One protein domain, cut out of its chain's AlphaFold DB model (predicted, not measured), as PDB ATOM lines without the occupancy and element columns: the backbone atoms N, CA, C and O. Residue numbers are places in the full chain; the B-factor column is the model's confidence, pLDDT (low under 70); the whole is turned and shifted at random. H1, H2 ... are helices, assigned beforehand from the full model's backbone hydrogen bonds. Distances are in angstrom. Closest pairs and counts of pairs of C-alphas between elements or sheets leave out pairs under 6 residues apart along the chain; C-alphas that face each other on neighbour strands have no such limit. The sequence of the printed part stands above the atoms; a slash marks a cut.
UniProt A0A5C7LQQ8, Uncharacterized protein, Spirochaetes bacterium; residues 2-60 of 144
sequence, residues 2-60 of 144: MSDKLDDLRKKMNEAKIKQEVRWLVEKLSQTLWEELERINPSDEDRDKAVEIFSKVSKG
ATOM      1  N   MET A   2      28.349  51.846  31.406       73.06
ATOM      2  CA  MET A   2      27.063  51.548  30.742       73.06
ATOM      3  C   MET A   2      26.260  52.806  30.368       73.06
ATOM      4  O   MET A   2      25.733  52.876  29.261       73.06
ATOM      5  N   SER A   3      26.243  53.824  31.240       75.12
ATOM      6  CA  SER A   3      25.646  55.137  30.930       75.12
ATOM      7  C   SER A   3      26.257  55.740  29.662       75.12
ATOM      8  O   SER A   3      25.535  56.157  28.765       75.12
ATOM      9  N   ASP A   4      27.587  55.675  29.539       86.12
ATOM     10  CA  ASP A   4      28.325  56.264  28.417       86.12
ATOM     11  C   ASP A   4      28.001  55.565  27.083       86.12
ATOM     12  O   ASP A   4      27.811  56.224  26.061       86.12
ATOM     13  N   LYS A   5      27.872  54.227  27.091       87.81
ATOM     14  CA  LYS A   5      27.455  53.441  25.912       87.81
ATOM     15  C   LYS A   5      26.034  53.797  25.465       87.81
ATOM     16  O   LYS A   5      25.752  53.856  24.268       87.81
ATOM     17  N   LEU A   6      25.133  54.018  26.419       88.06
ATOM     18  CA  LEU A   6      23.725  54.293  26.146       88.06
ATOM     19  C   LEU A   6      23.522  55.723  25.621       88.06
ATOM     20  O   LEU A   6      22.721  55.936  24.710       88.06
ATOM     21  N   ASP A   7      24.302  56.680  26.119       90.62
ATOM     22  CA  ASP A   7      24.314  58.055  25.618       90.62
ATOM     23  C   ASP A   7      24.924  58.159  24.207       90.62
ATOM     24  O   ASP A   7      24.382  58.866  23.350       90.62
ATOM     25  N   ASP A   8      25.977  57.389  23.907       93.25
ATOM     26  CA  ASP A   8      26.523  57.275  22.545       93.25
ATOM     27  C   ASP A   8      25.509  56.650  21.568       93.25
ATOM     28  O   ASP A   8      25.265  57.181  20.479       93.25
ATOM     29  N   LEU A   9      24.832  55.571  21.976       91.56
ATOM     30  CA  LEU A   9      23.763  54.954  21.186       91.56
ATOM     31  C   LEU A   9      22.625  55.950  20.913       91.56
ATOM     32  O   LEU A   9      22.169  56.095  19.776       91.56
ATOM     33  N   ARG A  10      22.191  56.684  21.940       90.69
ATOM     34  CA  ARG A  10      21.178  57.741  21.836       90.69
ATOM     35  C   ARG A  10      21.547  58.809  20.822       90.69
ATOM     36  O   ARG A  10      20.667  59.237  20.068       90.69
ATOM     37  N   LYS A  11      22.810  59.236  20.808       93.62
ATOM     38  CA  LYS A  11      23.332  60.213  19.851       93.62
ATOM     39  C   LYS A  11      23.265  59.668  18.423       93.62
ATOM     40  O   LYS A  11      22.656  60.310  17.570       93.62
ATOM     41  N   LYS A  12      23.766  58.451  18.191       92.75
ATOM     42  CA  LYS A  12      23.720  57.779  16.879       92.75
ATOM     43  C   LYS A  12      22.292  57.630  16.345       92.75
ATOM     44  O   LYS A  12      22.031  57.907  15.178       92.75
ATOM     45  N   MET A  13      21.340  57.253  17.203       93.81
ATOM     46  CA  MET A  13      19.931  57.125  16.805       93.81
ATOM     47  C   MET A  13      19.280  58.474  16.458       93.81
ATOM     48  O   MET A  13      18.436  58.527  15.561       93.81
ATOM     49  N   ASN A  14      19.678  59.560  17.134       90.69
ATOM     50  CA  ASN A  14      19.209  60.915  16.823       90.69
ATOM     51  C   ASN A  14      19.755  61.405  15.478       90.69
ATOM     52  O   ASN A  14      19.003  61.949  14.672       90.69
ATOM     53  N   GLU A  15      21.044  61.184  15.221       94.50
ATOM     54  CA  GLU A  15      21.690  61.523  13.947       94.50
ATOM     55  C   GLU A  15      21.047  60.765  12.777       94.50
ATOM     56  O   GLU A  15      20.766  61.352  11.731       94.50
ATOM     57  N   ALA A  16      20.714  59.490  12.986       93.19
ATOM     58  CA  ALA A  16      20.008  58.652  12.019       93.19
ATOM     59  C   ALA A  16      18.500  58.962  11.891       93.19
ATOM     60  O   ALA A  16      17.818  58.332  11.083       93.19
ATOM     61  N   LYS A  17      17.965  59.924  12.663       93.69
ATOM     62  CA  LYS A  17      16.543  60.324  12.664       93.69
ATOM     63  C   LYS A  17      15.578  59.143  12.854       93.69
ATOM     64  O   LYS A  17      14.525  59.076  12.217       93.69
ATOM     65  N   ILE A  18      15.933  58.199  13.727       92.56
ATOM     66  CA  ILE A  18      15.094  57.031  14.025       92.56
ATOM     67  C   ILE A  18      13.828  57.474  14.773       92.56
ATOM     68  O   ILE A  18      13.881  58.323  15.662       92.56
ATOM     69  N   LYS A  19      12.678  56.878  14.426       93.69
ATOM     70  CA  LYS A  19      11.396  57.113  15.113       93.69
ATOM     71  C   LYS A  19      11.510  56.836  16.615       93.69
ATOM     72  O   LYS A  19      12.151  55.866  17.022       93.69
ATOM     73  N   GLN A  20      10.850  57.652  17.434       89.44
ATOM     74  CA  GLN A  20      10.970  57.594  18.893       89.44
ATOM     75  C   GLN A  20      10.558  56.232  19.470       89.44
ATOM     76  O   GLN A  20      11.194  55.741  20.400       89.44
ATOM     77  N   GLU A  21       9.544  55.589  18.897       90.06
ATOM     78  CA  GLU A  21       9.061  54.277  19.328       90.06
ATOM     79  C   GLU A  21      10.111  53.189  19.079       90.06
ATOM     80  O   GLU A  21      10.379  52.357  19.945       90.06
ATOM     81  N   VAL A  22      10.758  53.230  17.909       90.56
ATOM     82  CA  VAL A  22      11.840  52.302  17.548       90.56
ATOM     83  C   VAL A  22      13.058  52.548  18.433       90.56
ATOM     84  O   VAL A  22      13.659  51.602  18.935       90.56
ATOM     85  N   ARG A  23      13.383  53.819  18.688       89.94
ATOM     86  CA  ARG A  23      14.467  54.228  19.584       89.94
ATOM     87  C   ARG A  23      14.281  53.655  20.989       89.94
ATOM     88  O   ARG A  23      15.199  53.042  21.522       89.94
ATOM     89  N   TRP A  24      13.081  53.795  21.555       90.56
ATOM     90  CA  TRP A  24      12.753  53.261  22.878       90.56
ATOM     91  C   TRP A  24      12.944  51.740  22.961       90.56
ATOM     92  O   TRP A  24      13.533  51.246  23.924       90.56
ATOM     93  N   LEU A  25      12.505  50.996  21.937       90.38
ATOM     94  CA  LEU A  25      12.701  49.544  21.871       90.38
ATOM     95  C   LEU A  25      14.187  49.169  21.833       90.38
ATOM     96  O   LEU A  25      14.621  48.302  22.591       90.38
ATOM     97  N   VAL A  26      14.971  49.838  20.983       90.75
ATOM     98  CA  VAL A  26      16.410  49.576  20.836       90.75
ATOM     99  C   VAL A  26      17.168  49.902  22.124       90.75
ATOM    100  O   VAL A  26      18.018  49.111  22.530       90.75
ATOM    101  N   GLU A  27      16.845  51.006  22.806       90.81
ATOM    102  CA  GLU A  27      17.452  51.353  24.101       90.81
ATOM    103  C   GLU A  27      17.188  50.267  25.150       90.81
ATOM    104  O   GLU A  27      18.123  49.785  25.790       90.81
ATOM    105  N   LYS A  28      15.929  49.833  25.284       90.75
ATOM    106  CA  LYS A  28      15.535  48.830  26.282       90.75
ATOM    107  C   LYS A  28      16.188  47.466  26.036       90.75
ATOM    108  O   LYS A  28      16.638  46.815  26.981       90.75
ATOM    109  N   LEU A  29      16.250  47.039  24.772       88.06
ATOM    110  CA  LEU A  29      16.923  45.798  24.383       88.06
ATOM    111  C   LEU A  29      18.432  45.883  24.628       88.06
ATOM    112  O   LEU A  29      19.003  44.957  25.198       88.06
ATOM    113  N   SER A  30      19.065  46.998  24.253       88.94
ATOM    114  CA  SER A  30      20.516  47.181  24.396       88.94
ATOM    115  C   SER A  30      20.947  47.192  25.858       88.94
ATOM    116  O   SER A  30      21.945  46.567  26.195       88.94
ATOM    117  N   GLN A  31      20.177  47.846  26.733       87.31
ATOM    118  CA  GLN A  31      20.471  47.875  28.164       87.31
ATOM    119  C   GLN A  31      20.512  46.459  28.754       87.31
ATOM    120  O   GLN A  31      21.525  46.054  29.318       87.31
ATOM    121  N   THR A  32      19.444  45.689  28.539       85.56
ATOM    122  CA  THR A  32      19.333  44.313  29.050       85.56
ATOM    123  C   THR A  32      20.430  43.418  28.468       85.56
ATOM    124  O   THR A  32      21.050  42.631  29.175       85.56
ATOM    125  N   LEU A  33      20.699  43.552  27.166       86.31
ATOM    126  CA  LEU A  33      21.700  42.744  26.479       86.31
ATOM    127  C   LEU A  33      23.118  43.037  26.983       86.31
ATOM    128  O   LEU A  33      23.891  42.109  27.192       86.31
ATOM    129  N   TRP A  34      23.480  44.305  27.178       87.69
ATOM    130  CA  TRP A  34      24.822  44.668  27.635       87.69
ATOM    131  C   TRP A  34      25.092  44.232  29.076       87.69
ATOM    132  O   TRP A  34      26.198  43.771  29.343       87.69
ATOM    133  N   GLU A  35      24.100  44.316  29.969       87.00
ATOM    134  CA  GLU A  35      24.196  43.785  31.340       87.00
ATOM    135  C   GLU A  35      24.515  42.279  31.328       87.00
ATOM    136  O   GLU A  35      25.418  41.810  32.025       87.00
ATOM    137  N   GLU A  36      23.833  41.519  30.472       86.81
ATOM    138  CA  GLU A  36      24.021  40.072  30.356       86.81
ATOM    139  C   GLU A  36      25.328  39.679  29.653       86.81
ATOM    140  O   GLU A  36      26.003  38.732  30.067       86.81
ATOM    141  N   LEU A  37      25.735  40.422  28.622       86.06
ATOM    142  CA  LEU A  37      26.997  40.183  27.919       86.06
ATOM    143  C   LEU A  37      28.212  40.475  28.801       86.06
ATOM    144  O   LEU A  37      29.199  39.748  28.710       86.06
ATOM    145  N   GLU A  38      28.151  41.496  29.661       86.19
ATOM    146  CA  GLU A  38      29.209  41.772  30.642       86.19
ATOM    147  C   GLU A  38      29.297  40.655  31.696       86.19
ATOM    148  O   GLU A  38      30.395  40.307  32.128       86.19
ATOM    149  N   ARG A  39      28.162  40.038  32.055       87.44
ATOM    150  CA  ARG A  39      28.099  38.920  33.008       87.44
ATOM    151  C   ARG A  39      28.663  37.612  32.448       87.44
ATOM    152  O   ARG A  39      29.390  36.915  33.149       87.44
ATOM    153  N   ILE A  40      28.280  37.250  31.225       88.81
ATOM    154  CA  ILE A  40      28.616  35.949  30.617       88.81
ATOM    155  C   ILE A  40      29.960  36.014  29.877       88.81
ATOM    156  O   ILE A  40      30.641  35.002  29.748       88.81
ATOM    157  N   ASN A  41      30.348  37.207  29.413       87.50
ATOM    158  CA  ASN A  41      31.537  37.480  28.606       87.50
ATOM    159  C   ASN A  41      31.784  36.444  27.482       87.50
ATOM    160  O   ASN A  41      32.841  35.810  27.450       87.50
ATOM    161  N   PRO A  42      30.813  36.248  26.568       89.00
ATOM    162  CA  PRO A  42      30.932  35.269  25.491       89.00
ATOM    163  C   PRO A  42      32.000  35.672  24.467       89.00
ATOM    164  O   PRO A  42      32.337  36.857  24.352       89.00
ATOM    165  N   SER A  43      32.481  34.686  23.701       91.31
ATOM    166  CA  SER A  43      33.372  34.913  22.559       91.31
ATOM    167  C   SER A  43      32.688  35.761  21.480       91.31
ATOM    168  O   SER A  43      31.459  35.835  21.426       91.31
ATOM    169  N   ASP A  44      33.462  36.399  20.602       87.75
ATOM    170  CA  ASP A  44      32.882  37.193  19.511       87.75
ATOM    171  C   ASP A  44      32.089  36.321  18.518       87.75
ATOM    172  O   ASP A  44      31.032  36.738  18.053       87.75
ATOM    173  N   GLU A  45      32.510  35.071  18.295       88.38
ATOM    174  CA  GLU A  45      31.768  34.116  17.460       88.38
ATOM    175  C   GLU A  45      30.385  33.788  18.050       88.38
ATOM    176  O   GLU A  45      29.380  33.762  17.335       88.38
ATOM    177  N   ASP A  46      30.306  33.591  19.369       87.19
ATOM    178  CA  ASP A  46      29.035  33.337  20.055       87.19
ATOM    179  C   ASP A  46      28.122  34.567  20.040       87.19
ATOM    180  O   ASP A  46      26.899  34.432  19.950       87.19
ATOM    181  N   ARG A  47      28.695  35.780  20.104       85.75
ATOM    182  CA  ARG A  47      27.934  37.035  19.988       85.75
ATOM    183  C   ARG A  47      27.297  37.165  18.612       85.75
ATOM    184  O   ARG A  47      26.105  37.460  18.532       85.75
ATOM    185  N   ASP A  48      28.060  36.904  17.555       86.69
ATOM    186  CA  ASP A  48      27.566  36.977  16.179       86.69
ATOM    187  C   ASP A  48      26.451  35.951  15.939       86.69
ATOM    188  O   ASP A  48      25.366  36.306  15.464       86.69
ATOM    189  N   LYS A  49      26.660  34.703  16.379       85.75
ATOM    190  CA  LYS A  49      25.637  33.645  16.331       85.75
ATOM    191  C   LYS A  49      24.378  34.026  17.110       85.75
ATOM    192  O   LYS A  49      23.263  33.837  16.619       85.75
ATOM    193  N   ALA A  50      24.521  34.595  18.307       87.50
ATOM    194  CA  ALA A  50      23.382  35.018  19.118       87.50
ATOM    195  C   ALA A  50      22.565  36.127  18.434       87.50
ATOM    196  O   ALA A  50      21.334  36.063  18.427       87.50
ATOM    197  N   VAL A  51      23.226  37.118  17.825       87.62
ATOM    198  CA  VAL A  51      22.559  38.196  17.074       87.62
ATOM    199  C   VAL A  51      21.833  37.645  15.847       87.62
ATOM    200  O   VAL A  51      20.695  38.038  15.576       87.62
ATOM    201  N   GLU A  52      22.452  36.713  15.124       85.50
ATOM    202  CA  GLU A  52      21.834  36.056  13.975       85.50
ATOM    203  C   GLU A  52      20.561  35.299  14.380       85.50
ATOM    204  O   GLU A  52      19.489  35.525  13.803       85.50
ATOM    205  N   ILE A  53      20.654  34.440  15.399       84.88
ATOM    206  CA  ILE A  53      19.517  33.663  15.909       84.88
ATOM    207  C   ILE A  53      18.424  34.604  16.420       84.88
ATOM    208  O   ILE A  53      17.259  34.436  16.062       84.88
ATOM    209  N   PHE A  54      18.773  35.642  17.184       86.94
ATOM    210  CA  PHE A  54      17.810  36.630  17.670       86.94
ATOM    211  C   PHE A  54      17.092  37.357  16.524       86.94
ATOM    212  O   PHE A  54      15.872  37.531  16.564       86.94
ATOM    213  N   SER A  55      17.810  37.752  15.469       85.94
ATOM    214  CA  SER A  55      17.227  38.394  14.281       85.94
ATOM    215  C   SER A  55      16.228  37.479  13.565       85.94
ATOM    216  O   SER A  55      15.174  37.941  13.126       85.94
ATOM    217  N   LYS A  56      16.516  36.173  13.490       79.06
ATOM    218  CA  LYS A  56      15.588  35.168  12.948       79.06
ATOM    219  C   LYS A  56      14.364  34.998  13.854       79.06
ATOM    220  O   LYS A  56      13.238  35.200  13.403       79.06
ATOM    221  N   VAL A  57      14.573  34.731  15.142       82.38
ATOM    222  CA  VAL A  57      13.497  34.475  16.118       82.38
ATOM    223  C   VAL A  57      12.575  35.685  16.281       82.38
ATOM    224  O   VAL A  57      11.355  35.530  16.306       82.38
ATOM    225  N   SER A  58      13.122  36.903  16.329       81.56
ATOM    226  CA  SER A  58      12.332  38.140  16.447       81.56
ATOM    227  C   SER A  58      11.426  38.403  15.240       81.56
ATOM    228  O   SER A  58      10.390  39.051  15.385       81.56
ATOM    229  N   LYS A  59      11.769  37.859  14.068       80.31
ATOM    230  CA  LYS A  59      10.934  37.887  12.855       80.31
ATOM    231  C   LYS A  59       9.975  36.696  12.758       80.31
ATOM    232  O   LYS A  59       9.229  36.595  11.792       80.31
ATOM    233  N   GLY A  60       9.985  35.794  13.742       73.81
ATOM    234  CA  GLY A  60       9.223  34.548  13.696       73.81
ATOM    235  C   GLY A  60       9.788  33.529  12.705       73.81
ATOM    236  O   GLY A  60       9.049  32.648  12.265       73.81
TER     237      GLY A  60
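Overview. This is residues 2 to 60 of the 144 residues of an uncharacterized protein of Spirochaetes bacterium (UniProt A0A5C7LQQ8). Three helices follow one another in a flat zigzag: H1 and H2 make a helical hairpin, and H3 folds back from the far end of H2 and spreads away from it as an open V. H2, the longest helix, is the middle stroke, with H1 packing on its first part and the last part of H3 sticking out, residues 51 to 60 standing free. The printed part has 59 residues, with three named helices in the order H1, H2, H3 and no named strand; the class is all helix. It is only just loose, close to compact, with a radius of gyration of the C-alphas of 12.8 A and spans of 30 by 29 by 15 A.

Arrangement. H1, residues 2 to 15, and H2, residues 20 to 40, touch and form a helical hairpin. Their closest C-alphas, those of Met 13 and Arg 23, are 6.8 A apart. The two helices run opposite ways at a shallow tilt of 31 degrees. H3, residues 44 to 58, is apart from H1 and also apart from H2. In H1, H2 and H3 every O i to N i+4 pair is within hydrogen-bond range.

Along the chain. H1 begins at C-alpha 2 at (27.063, 51.548, 30.742) and is 20.3 A long from first to last C-alpha. H2 measures 30.3 A and ends at C-alpha 40 at (28.616, 35.949, 30.617). H3 measures 20.8 A and ends at C-alpha 58 at (12.332, 38.140, 16.447).

Size, cuts and confidence. The two C-alphas farthest apart, those of Lys 17 and Ile 40, are 32.6 A from each other. The printed part has no cut, and both links, H1 to H2 and H2 to H3, are tight. The mean pLDDT of the printed part is 87.8, and no printed residue is under 70.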